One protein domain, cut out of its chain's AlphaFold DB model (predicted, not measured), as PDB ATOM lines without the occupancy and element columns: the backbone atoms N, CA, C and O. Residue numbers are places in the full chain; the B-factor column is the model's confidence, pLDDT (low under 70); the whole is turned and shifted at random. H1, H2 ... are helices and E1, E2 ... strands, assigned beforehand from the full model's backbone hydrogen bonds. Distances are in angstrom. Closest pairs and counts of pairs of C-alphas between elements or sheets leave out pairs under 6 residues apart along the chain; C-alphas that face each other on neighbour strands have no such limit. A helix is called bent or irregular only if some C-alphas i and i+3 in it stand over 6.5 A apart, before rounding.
ATOM      1  N   MET A   2      13.033 -47.687  23.114       60.06
ATOM      2  CA  MET A   2      13.756 -46.595  23.800       60.06
ATOM      3  C   MET A   2      12.882 -45.795  24.785       60.06
ATOM      4  O   MET A   2      13.176 -45.751  25.973       60.06
ATOM      5  N   LEU A   3      11.735 -45.283  24.322       64.12
ATOM      6  CA  LEU A   3      10.778 -44.542  25.161       64.12
ATOM      7  C   LEU A   3      10.205 -45.372  26.326       64.12
ATOM      8  O   LEU A   3       9.590 -44.806  27.221       64.12
ATOM      9  N   ILE A   4      10.335 -46.706  26.291       63.22
ATOM     10  CA  ILE A   4       9.917 -47.611  27.374       63.22
ATOM     11  C   ILE A   4      10.980 -47.637  28.463       63.22
ATOM     12  O   ILE A   4      10.642 -47.368  29.605       63.22
ATOM     13  N   LYS A   5      12.253 -47.834  28.110       66.12
ATOM     14  CA  LYS A   5      13.350 -47.817  29.089       66.12
ATOM     15  C   LYS A   5      13.513 -46.463  29.787       66.12
ATOM     16  O   LYS A   5      13.870 -46.410  30.951       66.12
ATOM     17  N   MET A   6      13.204 -45.356  29.108       67.50
ATOM     18  CA  MET A   6      13.279 -44.017  29.716       67.50
ATOM     19  C   MET A   6      12.239 -43.789  30.827       67.50
ATOM     20  O   MET A   6      12.463 -42.954  31.702       67.50
ATOM     21  N   GLN A   7      11.122 -44.531  30.823       68.50
ATOM     22  CA  GLN A   7      10.112 -44.460  31.891       68.50
ATOM     23  C   GLN A   7      10.642 -44.956  33.237       68.50
ATOM     24  O   GLN A   7      10.156 -44.507  34.271       68.50
ATOM     25  N   ASP A   8      11.649 -45.830  33.225       73.44
ATOM     26  CA  ASP A   8      12.237 -46.392  34.443       73.44
ATOM     27  C   ASP A   8      13.103 -45.361  35.195       73.44
ATOM     28  O   ASP A   8      13.373 -45.527  36.383       73.44
ATOM     29  N   PHE A   9      13.503 -44.273  34.522       71.88
ATOM     30  CA  PHE A   9      14.392 -43.237  35.068       71.88
ATOM     31  C   PHE A   9      13.717 -41.877  35.243       71.88
ATOM     32  O   PHE A   9      14.084 -41.124  36.142       71.88
ATOM     33  N   VAL A  10      12.729 -41.551  34.403       71.62
ATOM     34  CA  VAL A  10      11.973 -40.297  34.486       71.62
ATOM     35  C   VAL A  10      10.486 -40.610  34.455       71.62
ATOM     36  O   VAL A  10       9.948 -41.022  33.425       71.62
ATOM     37  N   ASN A  11       9.807 -40.374  35.580       72.62
ATOM     38  CA  ASN A  11       8.358 -40.517  35.674       72.62
ATOM     39  C   ASN A  11       7.665 -39.325  34.997       72.62
ATOM     40  O   ASN A  11       7.440 -38.288  35.622       72.62
ATOM     41  N   ALA A  12       7.338 -39.475  33.715       75.50
ATOM     42  CA  ALA A  12       6.651 -38.456  32.936       75.50
ATOM     43  C   ALA A  12       5.443 -39.021  32.192       75.50
ATOM     44  O   ALA A  12       5.367 -40.199  31.827       75.50
ATOM     45  N   LYS A  13       4.472 -38.138  31.950       78.31
ATOM     46  CA  LYS A  13       3.245 -38.489  31.231       78.31
ATOM     47  C   LYS A  13       3.451 -38.515  29.725       78.31
ATOM     48  O   LYS A  13       2.740 -39.255  29.055       78.31
ATOM     49  N   ASN A  14       4.397 -37.745  29.192       81.94
ATOM     50  CA  ASN A  14       4.596 -37.595  27.760       81.94
ATOM     51  C   ASN A  14       6.079 -37.632  27.383       81.94
ATOM     52  O   ASN A  14       6.936 -37.136  28.113       81.94
ATOM     53  N   TYR A  15       6.352 -38.190  26.210       86.69
ATOM     54  CA  TYR A  15       7.673 -38.254  25.600       86.69
ATOM     55  C   TYR A  15       7.543 -37.854  24.132       86.69
ATOM     56  O   TYR A  15       6.634 -38.343  23.461       86.69
ATOM     57  N   ALA A  16       8.448 -37.025  23.630       85.88
ATOM     58  CA  ALA A  16       8.528 -36.626  22.231       85.88
ATOM     59  C   ALA A  16       9.933 -36.857  21.694       85.88
ATOM     60  O   ALA A  16      10.914 -36.603  22.389       85.88
ATOM     61  N   PHE A  17      10.016 -37.357  20.467       87.81
ATOM     62  CA  PHE A  17      11.266 -37.731  19.831       87.81
ATOM     63  C   PHE A  17      11.519 -36.911  18.579       87.81
ATOM     64  O   PHE A  17      10.683 -36.918  17.677       87.81
ATOM     65  N   TYR A  18      12.684 -36.278  18.503       88.50
ATOM     66  CA  TYR A  18      13.079 -35.427  17.392       88.50
ATOM     67  C   TYR A  18      14.322 -35.977  16.709       88.50
ATOM     68  O   TYR A  18      15.256 -36.406  17.383       88.50
ATOM     69  N   ILE A  19      14.346 -35.937  15.377       88.19
ATOM     70  CA  ILE A  19      15.512 -36.316  14.565       88.19
ATOM     71  C   ILE A  19      15.921 -35.123  13.706       88.19
ATOM     72  O   ILE A  19      15.060 -34.438  13.153       88.19
ATOM     73  N   PHE A  20      17.226 -34.902  13.582       87.75
ATOM     74  CA  PHE A  20      17.796 -33.874  12.728       87.75
ATOM     75  C   PHE A  20      17.568 -34.186  11.244       87.75
ATOM     76  O   PHE A  20      17.961 -35.241  10.742       87.75
ATOM     77  N   ASP A  21      16.960 -33.248  10.528       81.12
ATOM     78  CA  ASP A  21      16.892 -33.232   9.075       81.12
ATOM     79  C   ASP A  21      17.987 -32.310   8.531       81.12
ATOM     80  O   ASP A  21      17.858 -31.083   8.508       81.12
ATOM     81  N   SER A  22      19.073 -32.912   8.046       80.31
ATOM     82  CA  SER A  22      20.207 -32.170   7.488       80.31
ATOM     83  C   SER A  22      19.868 -31.383   6.219       80.31
ATOM     84  O   SER A  22      20.592 -30.448   5.886       80.31
ATOM     85  N   SER A  23      18.782 -31.715   5.511       72.94
ATOM     86  CA  SER A  23      18.388 -30.990   4.298       72.94
ATOM     87  C   SER A  23      17.701 -29.662   4.594       72.94
ATOM     88  O   SER A  23      17.837 -28.724   3.816       72.94
ATOM     89  N   GLN A  24      17.006 -29.579   5.728       78.25
ATOM     90  CA  GLN A  24      16.275 -28.388   6.157       78.25
ATOM     91  C   GLN A  24      16.940 -27.679   7.347       78.25
ATOM     92  O   GLN A  24      16.512 -26.590   7.709       78.25
ATOM     93  N   GLN A  25      17.996 -28.266   7.930       88.25
ATOM     94  CA  GLN A  25      18.681 -27.770   9.133       88.25
ATOM     95  C   GLN A  25      17.713 -27.566  10.314       88.25
ATOM     96  O   GLN A  25      17.785 -26.577  11.038       88.25
ATOM     97  N   ILE A  26      16.802 -28.521  10.515       86.81
ATOM     98  CA  ILE A  26      15.810 -28.509  11.601       86.81
ATOM     99  C   ILE A  26      15.735 -29.875  12.282       86.81
ATOM    100  O   ILE A  26      16.040 -30.903  11.683       86.81
ATOM    101  N   TYR A  27      15.268 -29.906  13.521       86.94
ATOM    102  CA  TYR A  27      14.845 -31.118  14.213       86.94
ATOM    103  C   TYR A  27      13.350 -31.326  14.013       86.94
ATOM    104  O   TYR A  27      12.562 -30.441  14.322       86.94
ATOM    105  N   VAL A  28      12.946 -32.497  13.521       82.00
ATOM    106  CA  VAL A  28      11.545 -32.812  13.207       82.00
ATOM    107  C   VAL A  28      11.003 -33.830  14.197       82.00
ATOM    108  O   VAL A  28      11.650 -34.851  14.443       82.00
ATOM    109  N   LEU A  29       9.801 -33.586  14.717       84.94
ATOM    110  CA  LEU A  29       9.085 -34.523  15.575       84.94
ATOM    111  C   LEU A  29       8.780 -35.818  14.806       84.94
ATOM    112  O   LEU A  29       8.115 -35.810  13.772       84.94
ATOM    113  N   LYS A  30       9.274 -36.949  15.308       83.19
ATOM    114  CA  LYS A  30       9.089 -38.280  14.707       83.19
ATOM    115  C   LYS A  30       8.148 -39.176  15.489       83.19
ATOM    116  O   LYS A  30       7.522 -40.046  14.896       83.19
ATOM    117  N   ALA A  31       8.061 -39.002  16.804       75.81
ATOM    118  CA  ALA A  31       7.184 -39.817  17.631       75.81
ATOM    119  C   ALA A  31       6.766 -39.084  18.903       75.81
ATOM    120  O   ALA A  31       7.556 -38.350  19.493       75.81
ATOM    121  N   VAL A  32       5.545 -39.361  19.362       78.75
ATOM    122  CA  VAL A  32       5.042 -38.949  20.675       78.75
ATOM    123  C   VAL A  32       4.496 -40.175  21.397       78.75
ATOM    124  O   VAL A  32       3.785 -40.987  20.812       78.75
ATOM    125  N   ARG A  33       4.795 -40.313  22.689       76.62
ATOM    126  CA  ARG A  33       4.226 -41.349  23.555       76.62
ATOM    127  C   ARG A  33       3.569 -40.716  24.771       76.62
ATOM    128  O   ARG A  33       4.212 -39.946  25.475       76.62
ATOM    129  N   LYS A  34       2.327 -41.111  25.055       75.88
ATOM    130  CA  LYS A  34       1.597 -40.750  26.279       75.88
ATOM    131  C   LYS A  34       1.492 -41.968  27.201       75.88
ATOM    132  O   LYS A  34       1.122 -43.051  26.754       75.88
ATOM    133  N   SER A  35       1.857 -41.817  28.470       58.72
ATOM    134  CA  SER A  35       1.796 -42.877  29.478       58.72
ATOM    135  C   SER A  35       0.405 -42.918  30.113       58.72
ATOM    136  O   SER A  35       0.024 -42.010  30.847       58.72
ATOM    137  N   THR A  36      -0.362 -43.973  29.839       53.16
ATOM    138  CA  THR A  36      -1.671 -44.242  30.452       53.16
ATOM    139  C   THR A  36      -1.518 -45.279  31.566       53.16
ATOM    140  O   THR A  36      -1.852 -46.448  31.386       53.16
ATOM    141  N   ARG A  37      -0.972 -44.891  32.722       39.09
ATOM    142  CA  ARG A  37      -1.056 -45.712  33.943       39.09
ATOM    143  C   ARG A  37      -1.803 -44.919  35.021       39.09
ATOM    144  O   ARG A  37      -1.283 -43.938  35.533       39.09
ATOM    145  N   ASN A  38      -3.026 -45.374  35.308       37.97
ATOM    146  CA  ASN A  38      -3.971 -44.972  36.361       37.97
ATOM    147  C   ASN A  38      -4.560 -43.550  36.324       37.97
ATOM    148  O   ASN A  38      -3.923 -42.568  36.692       37.97
ATOM    149  N   GLN A  54      -3.677 -28.916  31.507       47.31
ATOM    150  CA  GLN A  54      -2.783 -28.473  30.437       47.31
ATOM    151  C   GLN A  54      -2.528 -29.626  29.452       47.31
ATOM    152  O   GLN A  54      -1.915 -30.645  29.787       47.31
ATOM    153  N   ASN A  55      -3.028 -29.475  28.225       55.66
ATOM    154  CA  ASN A  55      -2.667 -30.328  27.101       55.66
ATOM    155  C   ASN A  55      -1.251 -29.950  26.660       55.66
ATOM    156  O   ASN A  55      -1.050 -28.897  26.065       55.66
ATOM    157  N   ILE A  56      -0.266 -30.805  26.943       61.28
ATOM    158  CA  ILE A  56       1.092 -30.616  26.416       61.28
ATOM    159  C   ILE A  56       1.052 -30.832  24.902       61.28
ATOM    160  O   ILE A  56       0.773 -31.944  24.439       61.28
ATOM    161  N   LEU A  57       1.330 -29.766  24.155       67.75
ATOM    162  CA  LEU A  57       1.583 -29.791  22.720       67.75
ATOM    163  C   LEU A  57       3.093 -29.714  22.512       67.75
ATOM    164  O   LEU A  57       3.736 -28.764  22.942       67.75
ATOM    165  N   PHE A  58       3.652 -30.736  21.876       80.12
ATOM    166  CA  PHE A  58       5.048 -30.731  21.467       80.12
ATOM    167  C   PHE A  58       5.174 -29.982  20.138       80.12
ATOM    168  O   PHE A  58       4.408 -30.300  19.221       80.12
ATOM    169  N   PRO A  59       6.101 -29.018  20.008       82.62
ATOM    170  CA  PRO A  59       6.361 -28.371  18.731       82.62
ATOM    171  C   PRO A  59       6.647 -29.415  17.642       82.62
ATOM    172  O   PRO A  59       7.359 -30.383  17.893       82.62
ATOM    173  N   PRO A  60       6.117 -29.268  16.420       80.00
ATOM    174  CA  PRO A  60       6.395 -30.226  15.350       80.00
ATOM    175  C   PRO A  60       7.854 -30.158  14.875       80.00
ATOM    176  O   PRO A  60       8.352 -31.104  14.260       80.00
ATOM    177  N   MET A  61       8.541 -29.047  15.153       88.06
ATOM    178  CA  MET A  61       9.907 -28.805  14.719       88.06
ATOM    179  C   MET A  61      10.654 -27.837  15.634       88.06
ATOM    180  O   MET A  61      10.042 -26.965  16.249       88.06
ATOM    181  N   TYR A  62      11.980 -27.960  15.642       88.31
ATOM    182  CA  TYR A  62      12.902 -27.002  16.245       88.31
ATOM    183  C   TYR A  62      14.002 -26.610  15.256       88.31
ATOM    184  O   TYR A  62      14.395 -27.434  14.427       88.31
ATOM    185  N   PRO A  63      14.533 -25.383  15.340       90.12
ATOM    186  CA  PRO A  63      15.714 -24.999  14.576       90.12
ATOM    187  C   PRO A  63      16.950 -25.778  15.064       90.12
ATOM    188  O   PRO A  63      16.965 -26.280  16.192       90.12
ATOM    189  N   LYS A  64      17.987 -25.906  14.229       88.56
ATOM    190  CA  LYS A  64      19.220 -26.641  14.576       88.56
ATOM    191  C   LYS A  64      19.862 -26.141  15.872       88.56
ATOM    192  O   LYS A  64      20.361 -26.926  16.670       88.56
ATOM    193  N   GLU A  65      19.814 -24.836  16.092       89.94
ATOM    194  CA  GLU A  65      20.423 -24.142  17.226       89.94
ATOM    195  C   GLU A  65      19.773 -24.522  18.563       89.94
ATOM    196  O   GLU A  65      20.335 -24.249  19.619       89.94
ATOM    197  N   TYR A  66      18.605 -25.170  18.529       88.44
ATOM    198  CA  TYR A  66      17.932 -25.670  19.721       88.44
ATOM    199  C   TYR A  66      18.610 -26.910  20.320       88.44
ATOM    200  O   TYR A  66      18.299 -27.273  21.452       88.44
ATOM    201  N   PHE A  67      19.497 -27.594  19.584       88.31
ATOM    202  CA  PHE A  67      20.057 -28.869  20.032       88.31
ATOM    203  C   PHE A  67      20.633 -28.775  21.459       88.31
ATOM    204  O   PHE A  67      21.568 -28.004  21.694       88.31
ATOM    205  N   PRO A  68      20.112 -29.560  22.419       86.69
ATOM    206  CA  PRO A  68      20.611 -29.523  23.785       86.69
ATOM    207  C   PRO A  68      22.034 -30.094  23.829       86.69
ATOM    208  O   PRO A  68      22.284 -31.205  23.371       86.69
ATOM    209  N   SER A  69      22.986 -29.367  24.409       84.94
ATOM    210  CA  SER A  69      24.368 -29.853  24.559       84.94
ATOM    211  C   SER A  69      24.493 -30.980  25.595       84.94
ATOM    212  O   SER A  69      25.397 -31.820  25.515       84.94
ATOM    213  N   GLU A  70      23.568 -31.026  26.551       89.62
ATOM    214  CA  GLU A  70      23.518 -31.991  27.644       89.62
ATOM    215  C   GLU A  70      22.084 -32.241  28.120       89.62
ATOM    216  O   GLU A  70      21.156 -31.489  27.803       89.62
ATOM    217  N   VAL A  71      21.901 -33.311  28.901       91.31
ATOM    218  CA  VAL A  71      20.624 -33.571  29.569       91.31
ATOM    219  C   VAL A  71      20.321 -32.438  30.543       91.31
ATOM    220  O   VAL A  71      21.021 -32.259  31.538       91.31
ATOM    221  N   SER A  72      19.245 -31.704  30.283       91.12
ATOM    222  CA  SER A  72      18.879 -30.518  31.056       91.12
ATOM    223  C   SER A  72      17.368 -30.388  31.212       91.12
ATOM    224  O   SER A  72      16.583 -30.971  30.459       91.12
ATOM    225  N   LEU A  73      16.948 -29.644  32.236       90.50
ATOM    226  CA  LEU A  73      15.557 -29.247  32.392       90.50
ATOM    227  C   LEU A  73      15.331 -27.969  31.580       90.50
ATOM    228  O   LEU A  73      15.946 -26.942  31.855       90.50
ATOM    229  N   ILE A  74      14.442 -28.046  30.603       89.38
ATOM    230  CA  ILE A  74      13.999 -26.930  29.774       89.38
ATOM    231  C   ILE A  74      12.580 -26.531  30.176       89.38
ATOM    232  O   ILE A  74      11.821 -27.349  30.702       89.38
ATOM    233  N   THR A  75      12.204 -25.288  29.902       84.38
ATOM    234  CA  THR A  75      10.844 -24.795  30.135       84.38
ATOM    235  C   THR A  75      10.298 -24.225  28.837       84.38
ATOM    236  O   THR A  75      10.899 -23.326  28.257       84.38
ATOM    237  N   GLU A  76       9.152 -24.739  28.397       76.00
ATOM    238  CA  GLU A  76       8.403 -24.209  27.259       76.00
ATOM    239  C   GLU A  76       7.019 -23.770  27.728       76.00
ATOM    240  O   GLU A  76       6.216 -24.580  28.197       76.00
ATOM    241  N   GLY A  77       6.754 -22.465  27.652       78.38
ATOM    242  CA  GLY A  77       5.590 -21.873  28.309       78.38
ATOM    243  C   GLY A  77       5.639 -22.114  29.819       78.38
ATOM    244  O   GLY A  77       6.614 -21.760  30.476       78.38
ATOM    245  N   GLU A  78       4.604 -22.749  30.365       76.19
ATOM    246  CA  GLU A  78       4.507 -23.098  31.792       76.19
ATOM    247  C   GLU A  78       4.979 -24.529  32.104       76.19
ATOM    248  O   GLU A  78       4.824 -25.024  33.223       76.19
ATOM    249  N   ILE A  79       5.533 -25.228  31.111       79.81
ATOM    250  CA  ILE A  79       5.757 -26.670  31.180       79.81
ATOM    251  C   ILE A  79       7.251 -26.956  31.198       79.81
ATOM    252  O   ILE A  79       7.960 -26.757  30.214       79.81
ATOM    253  N   SER A  80       7.720 -27.488  32.324       85.94
ATOM    254  CA  SER A  80       9.091 -27.972  32.452       85.94
ATOM    255  C   SER A  80       9.214 -29.402  31.930       85.94
ATOM    256  O   SER A  80       8.412 -30.283  32.259       85.94
ATOM    257  N   MET A  81      10.228 -29.638  31.108       90.69
ATOM    258  CA  MET A  81      10.517 -30.912  30.460       90.69
ATOM    259  C   MET A  81      12.006 -31.211  30.567       90.69
ATOM    260  O   MET A  81      12.827 -30.304  30.619       90.69
ATOM    261  N   VAL A  82      12.376 -32.483  30.590       91.75
ATOM    262  CA  VAL A  82      13.775 -32.892  30.473       91.75
ATOM    263  C   VAL A  82      14.079 -33.070  28.994       91.75
ATOM    264  O   VAL A  82      13.434 -33.892  28.341       91.75
ATOM    265  N   SER A  83      15.038 -32.308  28.478       92.31
ATOM    266  CA  SER A  83      15.576 -32.499  27.137       92.31
ATOM    267  C   SER A  83      16.816 -33.374  27.214       92.31
ATOM    268  O   SER A  83      17.709 -33.133  28.024       92.31
ATOM    269  N   ILE A  84      16.837 -34.435  26.418       92.62
ATOM    270  CA  ILE A  84      17.868 -35.468  26.444       92.62
ATOM    271  C   ILE A  84      18.463 -35.528  25.043       92.62
ATOM    272  O   ILE A  84      17.800 -36.065  24.148       92.62
ATOM    273  N   PRO A  85      19.670 -34.984  24.816       92.25
ATOM    274  CA  PRO A  85      20.312 -35.125  23.521       92.25
ATOM    275  C   PRO A  85      20.548 -36.589  23.196       92.25
ATOM    276  O   PRO A  85      20.733 -37.415  24.084       92.25
ATOM    277  N   ILE A  86      20.611 -36.907  21.915       88.12
ATOM    278  CA  ILE A  86      21.331 -38.068  21.407       88.12
ATOM    279  C   ILE A  86      22.622 -37.518  20.820       88.12
ATOM    280  O   ILE A  86      22.582 -36.658  19.936       88.12
ATOM    281  N   ARG A  87      23.767 -37.978  21.332       79.56
ATOM    282  CA  ARG A  87      25.081 -37.457  20.930       79.56
ATOM    283  C   ARG A  87      25.291 -37.525  19.417       79.56
ATOM    284  O   ARG A  87      24.701 -38.350  18.725       79.56
ATOM    285  N   SER A  88      26.195 -36.682  18.918       78.69
ATOM    286  CA  SER A  88      26.430 -36.430  17.483       78.69
ATOM    287  C   SER A  88      25.325 -35.632  16.773       78.69
ATOM    288  O   SER A  88      25.183 -35.755  15.561       78.69
ATOM    289  N   GLU A  89      24.542 -34.834  17.509       82.75
ATOM    290  CA  GLU A  89      23.497 -33.943  16.963       82.75
ATOM    291  C   GLU A  89      22.370 -34.649  16.186       82.75
ATOM    292  O   GLU A  89      21.588 -34.003  15.493       82.75
ATOM    293  N   ILE A  90      22.237 -35.973  16.318       85.06
ATOM    294  CA  ILE A  90      21.304 -36.788  15.517       85.06
ATOM    295  C   ILE A  90      19.844 -36.491  15.867       85.06
ATOM    296  O   ILE A  90      18.956 -36.619  15.024       85.06
ATOM    297  N   GLY A  91      19.572 -36.118  17.113       90.19
ATOM    298  CA  GLY A  91      18.221 -35.933  17.617       90.19
ATOM    299  C   GLY A  91      18.198 -35.740  19.122       90.19
ATOM    300  O   GLY A  91      19.232 -35.809  19.778       90.19
ATOM    301  N   PHE A  92      17.019 -35.529  19.687       92.44
ATOM    302  CA  PHE A  92      16.841 -35.440  21.133       92.44
ATOM    303  C   PHE A  92      15.450 -35.919  21.543       92.44
ATOM    304  O   PHE A  92      14.541 -36.071  20.721       92.44
ATOM    305  N   VAL A  93      15.288 -36.192  22.834       90.69
ATOM    306  CA  VAL A  93      14.023 -36.602  23.441       90.69
ATOM    307  C   VAL A  93      13.592 -35.531  24.434       90.69
ATOM    308  O   VAL A  93      14.339 -35.234  25.361       90.69
ATOM    309  N   ASN A  94      12.370 -35.020  24.298       91.31
ATOM    310  CA  ASN A  94      11.745 -34.187  25.325       91.31
ATOM    311  C   ASN A  94      10.799 -35.041  26.173       91.31
ATOM    312  O   ASN A  94       9.942 -35.756  25.651       91.31
ATOM    313  N   VAL A  95      10.957 -34.976  27.493       89.06
ATOM    314  CA  VAL A  95      10.220 -35.790  28.464       89.06
ATOM    315  C   VAL A  95       9.518 -34.874  29.456       89.06
ATOM    316  O   VAL A  95      10.170 -34.137  30.187       89.06
ATOM    317  N   GLY A  96       8.187 -34.906  29.494       86.81
ATOM    318  CA  GLY A  96       7.410 -33.883  30.189       86.81
ATOM    319  C   GLY A  96       5.993 -34.297  30.598       86.81
ATOM    320  O   GLY A  96       5.409 -35.221  30.026       86.81
ATOM    321  N   PRO A  97       5.391 -33.621  31.587       87.06
ATOM    322  CA  PRO A  97       6.006 -32.594  32.421       87.06
ATOM    323  C   PRO A  97       6.878 -33.235  33.511       87.06
ATOM    324  O   PRO A  97       6.528 -34.289  34.045       87.06
ATOM    325  N   VAL A  98       7.992 -32.592  33.859       85.19
ATOM    326  CA  VAL A  98       8.917 -33.023  34.917       85.19
ATOM    327  C   VAL A  98       9.238 -31.821  35.801       85.19
ATOM    328  O   VAL A  98       9.689 -30.793  35.317       85.19
ATOM    329  N   LYS A  99       9.001 -31.943  37.113       83.12
ATOM    330  CA  LYS A  99       9.204 -30.832  38.064       83.12
ATOM    331  C   LYS A  99      10.663 -30.627  38.462       83.12
ATOM    332  O   LYS A  99      11.066 -29.516  38.782       83.12
ATOM    333  N   LYS A 100      11.432 -31.711  38.543       85.56
ATOM    334  CA  LYS A 100      12.826 -31.701  38.992       85.56
ATOM    335  C   LYS A 100      13.553 -32.889  38.387       85.56
ATOM    336  O   LYS A 100      12.971 -33.965  38.296       85.56
ATOM    337  N   LEU A 101      14.820 -32.682  38.050       87.56
ATOM    338  CA  LEU A 101      15.744 -33.723  37.624       87.56
ATOM    339  C   LEU A 101      16.865 -33.845  38.664       87.56
ATOM    340  O   LEU A 101      17.473 -32.844  39.048       87.56
ATOM    341  N   ARG A 102      17.097 -35.049  39.192       88.50
ATOM    342  CA  ARG A 102      18.169 -35.317  40.163       88.50
ATOM    343  C   ARG A 102      19.470 -35.625  39.429       88.50
ATOM    344  O   ARG A 102      19.447 -36.304  38.412       88.50
ATOM    345  N   GLN A 103      20.614 -35.280  40.024       86.50
ATOM    346  CA  GLN A 103      21.929 -35.538  39.417       86.50
ATOM    347  C   GLN A 103      22.145 -37.009  39.021       86.50
ATOM    348  O   GLN A 103      22.702 -37.298  37.968       86.50
ATOM    349  N   LYS A 104      21.670 -37.955  39.841       84.44
ATOM    350  CA  LYS A 104      21.746 -39.390  39.528       84.44
ATOM    351  C   LYS A 104      20.944 -39.754  38.270       84.44
ATOM    352  O   LYS A 104      21.406 -40.571  37.485       84.44
ATOM    353  N   GLU A 105      19.770 -39.153  38.081       85.81
ATOM    354  CA  GLU A 105      18.934 -39.351  36.889       85.81
ATOM    355  C   GLU A 105      19.616 -38.719  35.670       85.81
ATOM    356  O   GLU A 105      19.742 -39.376  34.644       85.81
ATOM    357  N   THR A 106      20.160 -37.504  35.811       87.38
ATOM    358  CA  THR A 106      20.955 -36.833  34.771       87.38
ATOM    359  C   THR A 106      22.121 -37.699  34.299       87.38
ATOM    360  O   THR A 106      22.292 -37.890  33.098       87.38
ATOM    361  N   ASN A 107      22.897 -38.271  35.225       86.12
ATOM    362  CA  ASN A 107      24.054 -39.104  34.891       86.12
ATOM    363  C   ASN A 107      23.647 -40.353  34.096       86.12
ATOM    364  O   ASN A 107      24.270 -40.661  33.085       86.12
ATOM    365  N   VAL A 108      22.576 -41.033  34.515       84.94
ATOM    366  CA  VAL A 108      22.068 -42.219  33.811       84.94
ATOM    367  C   VAL A 108      21.536 -41.847  32.426       84.94
ATOM    368  O   VAL A 108      21.837 -42.519  31.447       84.94
ATOM    369  N   LEU A 109      20.777 -40.757  32.305       87.44
ATOM    370  CA  LEU A 109      20.257 -40.304  31.012       87.44
ATOM    371  C   LEU A 109      21.372 -39.870  30.053       87.44
ATOM    372  O   LEU A 109      21.268 -40.128  28.855       87.44
ATOM    373  N   ASN A 110      22.445 -39.267  30.570       84.69
ATOM    374  CA  ASN A 110      23.651 -38.972  29.797       84.69
ATOM    375  C   ASN A 110      24.327 -40.261  29.306       84.69
ATOM    376  O   ASN A 110      24.707 -40.337  28.145       84.69
ATOM    377  N   GLU A 111      24.422 -41.303  30.133       83.12
ATOM    378  CA  GLU A 111      24.959 -42.603  29.706       83.12
ATOM    379  C   GLU A 111      24.101 -43.236  28.595       83.12
ATOM    380  O   GLU A 111      24.619 -43.709  27.582       83.12
ATOM    381  N   TYR A 112      22.771 -43.172  28.720       81.69
ATOM    382  CA  TYR A 112      21.867 -43.613  27.656       81.69
ATOM    383  C   TYR A 112      22.027 -42.791  26.376       81.69
ATOM    384  O   TYR A 112      21.982 -43.368  25.291       81.69
ATOM    385  N   SER A 113      22.222 -41.475  26.484       82.00
ATOM    386  CA  SER A 113      22.497 -40.595  25.342       82.00
ATOM    387  C   SER A 113      23.705 -41.075  24.530       82.00
ATOM    388  O   SER A 113      23.631 -41.122  23.300       82.00
ATOM    389  N   GLU A 114      24.776 -41.500  25.208       80.69
ATOM    390  CA  GLU A 114      25.983 -42.061  24.584       80.69
ATOM    391  C   GLU A 114      25.713 -43.423  23.934       80.69
ATOM    392  O   GLU A 114      25.993 -43.627  22.752       80.69
ATOM    393  N   ILE A 115      25.117 -44.358  24.685       78.94
ATOM    394  CA  ILE A 115      24.857 -45.730  24.215       78.94
ATOM    395  C   ILE A 115      23.965 -45.727  22.969       78.94
ATOM    396  O   ILE A 115      24.133 -46.540  22.060       78.94
ATOM    397  N   LEU A 116      22.996 -44.814  22.929       72.19
ATOM    398  CA  LEU A 116      22.020 -44.715  21.852       72.19
ATOM    399  C   LEU A 116      22.575 -44.029  20.604       72.19
ATOM    400  O   LEU A 116      22.042 -44.264  19.519       72.19
ATOM    401  N   ALA A 117      23.637 -43.231  20.725       77.44
ATOM    402  CA  ALA A 117      24.172 -42.455  19.616       77.44
ATOM    403  C   ALA A 117      24.608 -43.345  18.451       77.44
ATOM    404  O   ALA A 117      24.172 -43.128  17.326       77.44
ATOM    405  N   THR A 118      25.402 -44.387  18.705       74.12
ATOM    406  CA  THR A 118      25.961 -45.237  17.639       74.12
ATOM    407  C   THR A 118      24.895 -46.034  16.872       74.12
ATOM    408  O   THR A 118      24.895 -45.967  15.640       74.12
ATOM    409  N   PRO A 119      23.952 -46.751  17.523       72.50
ATOM    410  CA  PRO A 119      22.894 -47.464  16.806       72.50
ATOM    411  C   PRO A 119      21.978 -46.528  16.014       72.50
ATOM    412  O   PRO A 119      21.656 -46.823  14.866       72.50
ATOM    413  N   LEU A 120      21.586 -45.384  16.591       70.69
ATOM    414  CA  LEU A 120      20.744 -44.406  15.895       70.69
ATOM    415  C   LEU A 120      21.486 -43.739  14.744       70.69
ATOM    416  O   LEU A 120      20.896 -43.569  13.683       70.69
ATOM    417  N   LYS A 121      22.772 -43.418  14.917       75.81
ATOM    418  CA  LYS A 121      23.624 -42.900  13.845       75.81
ATOM    419  C   LYS A 121      23.645 -43.864  12.678       75.81
ATOM    420  O   LYS A 121      23.334 -43.455  11.570       75.81
ATOM    421  N   LYS A 122      23.910 -45.143  12.947       73.50
ATOM    422  CA  LYS A 122      23.922 -46.192  11.929       73.50
ATOM    423  C   LYS A 122      22.566 -46.318  11.231       73.50
ATOM    424  O   LYS A 122      22.533 -46.316  10.012       73.50
ATOM    425  N   MET A 123      21.454 -46.329  11.968       68.88
ATOM    426  CA  MET A 123      20.112 -46.368  11.368       68.88
ATOM    427  C   MET A 123      19.811 -45.133  10.508       68.88
ATOM    428  O   MET A 123      19.236 -45.251   9.428       68.88
ATOM    429  N   VAL A 124      20.183 -43.937  10.976       69.06
ATOM    430  CA  VAL A 124      19.993 -42.680  10.239       69.06
ATOM    431  C   VAL A 124      20.905 -42.627   9.018       69.06
ATOM    432  O   VAL A 124      20.464 -42.181   7.967       69.06
ATOM    433  N   GLU A 125      22.140 -43.111   9.121       73.38
ATOM    434  CA  GLU A 125      23.093 -43.223   8.017       73.38
ATOM    435  C   GLU A 125      22.660 -44.274   7.000       73.38
ATOM    436  O   GLU A 125      22.739 -43.997   5.813       73.38
ATOM    437  N   GLU A 126      22.135 -45.426   7.415       71.31
ATOM    438  CA  GLU A 126      21.546 -46.448   6.538       71.31
ATOM    439  C   GLU A 126      20.300 -45.910   5.830       71.31
ATOM    440  O   GLU A 126      20.151 -46.082   4.622       71.31
ATOM    441  N   TYR A 127      19.445 -45.174   6.543       63.25
ATOM    442  CA  TYR A 127      18.298 -44.475   5.962       63.25
ATOM    443  C   TYR A 127      18.722 -43.328   5.022       63.25
ATOM    444  O   TYR A 127      18.103 -43.079   3.986       63.25
ATOM    445  N   ALA A 128      19.797 -42.612   5.349       65.31
ATOM    446  CA  ALA A 128      20.348 -41.551   4.514       65.31
ATOM    447  C   ALA A 128      21.097 -42.115   3.298       65.31
ATOM    448  O   ALA A 128      21.047 -41.510   2.232       65.31
ATOM    449  N   ALA A 129      21.761 -43.262   3.432       63.31
ATOM    450  CA  ALA A 129      22.479 -43.975   2.382       63.31
ATOM    451  C   ALA A 129      21.509 -44.681   1.436       63.31
ATOM    452  O   ALA A 129      21.692 -44.569   0.227       63.31
ATOM    453  N   SER A 130      20.423 -45.273   1.943       57.44
ATOM    454  CA  SER A 130      19.306 -45.723   1.109       57.44
ATOM    455  C   SER A 130      18.681 -44.532   0.378       57.44
ATOM    456  O   SER A 130      18.473 -44.595  -0.834       57.44
ATOM    457  N   LYS A 131      18.544 -43.367   1.037       52.00
ATOM    458  CA  LYS A 131      18.212 -42.103   0.360       52.00
ATOM    459  C   LYS A 131      19.285 -41.623  -0.623       52.00
ATOM    460  O   LYS A 131      18.888 -40.982  -1.584       52.00
ATOM    461  N   LYS A 132      20.589 -41.880  -0.435       47.66
ATOM    462  CA  LYS A 132      21.714 -41.379  -1.267       47.66
ATOM    463  C   LYS A 132      22.009 -42.255  -2.485       47.66
ATOM    464  O   LYS A 132      22.213 -41.704  -3.561       47.66
ATOM    465  N   GLN A 133      21.904 -43.577  -2.364       46.31
ATOM    466  CA  GLN A 133      21.779 -44.484  -3.513       46.31
ATOM    467  C   GLN A 133      20.502 -44.172  -4.308       46.31
ATOM    468  O   GLN A 133      20.525 -44.182  -5.534       46.31
ATOM    469  N   SER A 134      19.438 -43.728  -3.628       43.25
ATOM    470  CA  SER A 134      18.262 -43.147  -4.287       43.25
ATOM    471  C   SER A 134      18.488 -41.711  -4.806       43.25
ATOM    472  O   SER A 134      17.827 -41.313  -5.761       43.25
ATOM    473  N   ARG A 135      19.424 -40.916  -4.243       39.47
ATOM    474  CA  ARG A 135      19.693 -39.510  -4.640       39.47
ATOM    475  C   ARG A 135      20.391 -39.417  -5.995       39.47
ATOM    476  O   ARG A 135      20.055 -38.531  -6.768       39.47
TER     477      ARG A 135
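What this domain is: This is residues 2 to 38 and 54 to 135 of the 409 residues of an uncharacterized protein of Psychrobacillus lasiicapitis (UniProt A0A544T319). Six antiparallel strands make one strongly twisted sheet, curled like part of a barrel; on the outside of the curl lie the short helix H1 and H2a, the first arm of a long bent helix. The second arm, H2b, runs on past the sheet, and its residues 129 to 135 stick out, lengthening the whole. The 119 printed residues hold two named helices and six named strands, in the order H1 E1 E2 E3 E4 E5 E6 H2; across the sheet the order is E3 E2 E1 E6 E5 E4. The class is mixed, helices and strands; the whole is compact, with a radius of gyration of the C-alphas of 14.5 A, yet elongated, spanning 46 by 29 by 27 A.

How they stand to each other: Start at H1, residues 2 to 8, which is on the sheet at a height of 9.6 A. It lies over E1, residues 14 to 21, slantwise at 36 degrees on the local plane; their closest C-alphas are those of Leu 3 and Tyr 15, 7.0 A apart. E1 forms a hairpin with E2, residues 26 to 34; look at N 17 and O 31, 2.8 A apart. Beyond the cut, E3, residues 61 to 63, is an edge strand beside E2, with N 62 and O 27 at 2.9 A. E4, E5 and E6, residues 72 to 76, 79 to 86 and 91 to 96, form a meander, each strand the antiparallel neighbour of the one before; N 74 and O 81 are 2.8 A apart, as are N 84 and O 93. E6 is also E1's neighbour, with N 16 and O 94 at 2.8 A. H2, residues 103 to 135, was assigned as one helix by its hydrogen bonds, but is bent: C-alphas 115 and 118 are 6.7 A apart, and arms H2a, 103 to 115, and H2b, 118 to 135, stand at a steep tilt of 39 degrees. H2a, on the same face as H1, makes two layers with the sheet, at a height of 8.6 A; it is only just over E5, with 3 of its C-alphas falling on it. Their closest C-alphas, Ile 86 and Ser 113, are 4.8 A apart. H2b only grazes the sheet, with residues 118 to 124. In H2a and H2b every O i to N i+4 pair is within hydrogen-bond range; in H1 1 of 3 is, beside 3 of 4 O i to N i+3 pairs.

Where its parts are: Find C-alpha 2 at (13.756, -46.595, 23.800), where H1 begins. E1 measures 22.8 A from first to last C-alpha, E2 23.8 A and E5 21.6 A. H2a begins at C-alpha 103, (21.929, -35.538, 39.417), and measures 18.5 A; H2b, 23.8 A, ends at C-alpha 135, (19.693, -39.510, -4.640).

The domain as a whole: The two C-alphas farthest apart, Asn 38 and Arg 135, are 47.7 A apart. Residues 39 to 53 are not printed; C-alphas 38 and 54 are 17.6 A apart across the cut. Of the links printed whole, none is long. Mean pLDDT of the printed part is 77.8; residues 2 to 7, 35 to 38, 54 to 57, 123 to 124 and 127 to 135 are under 70.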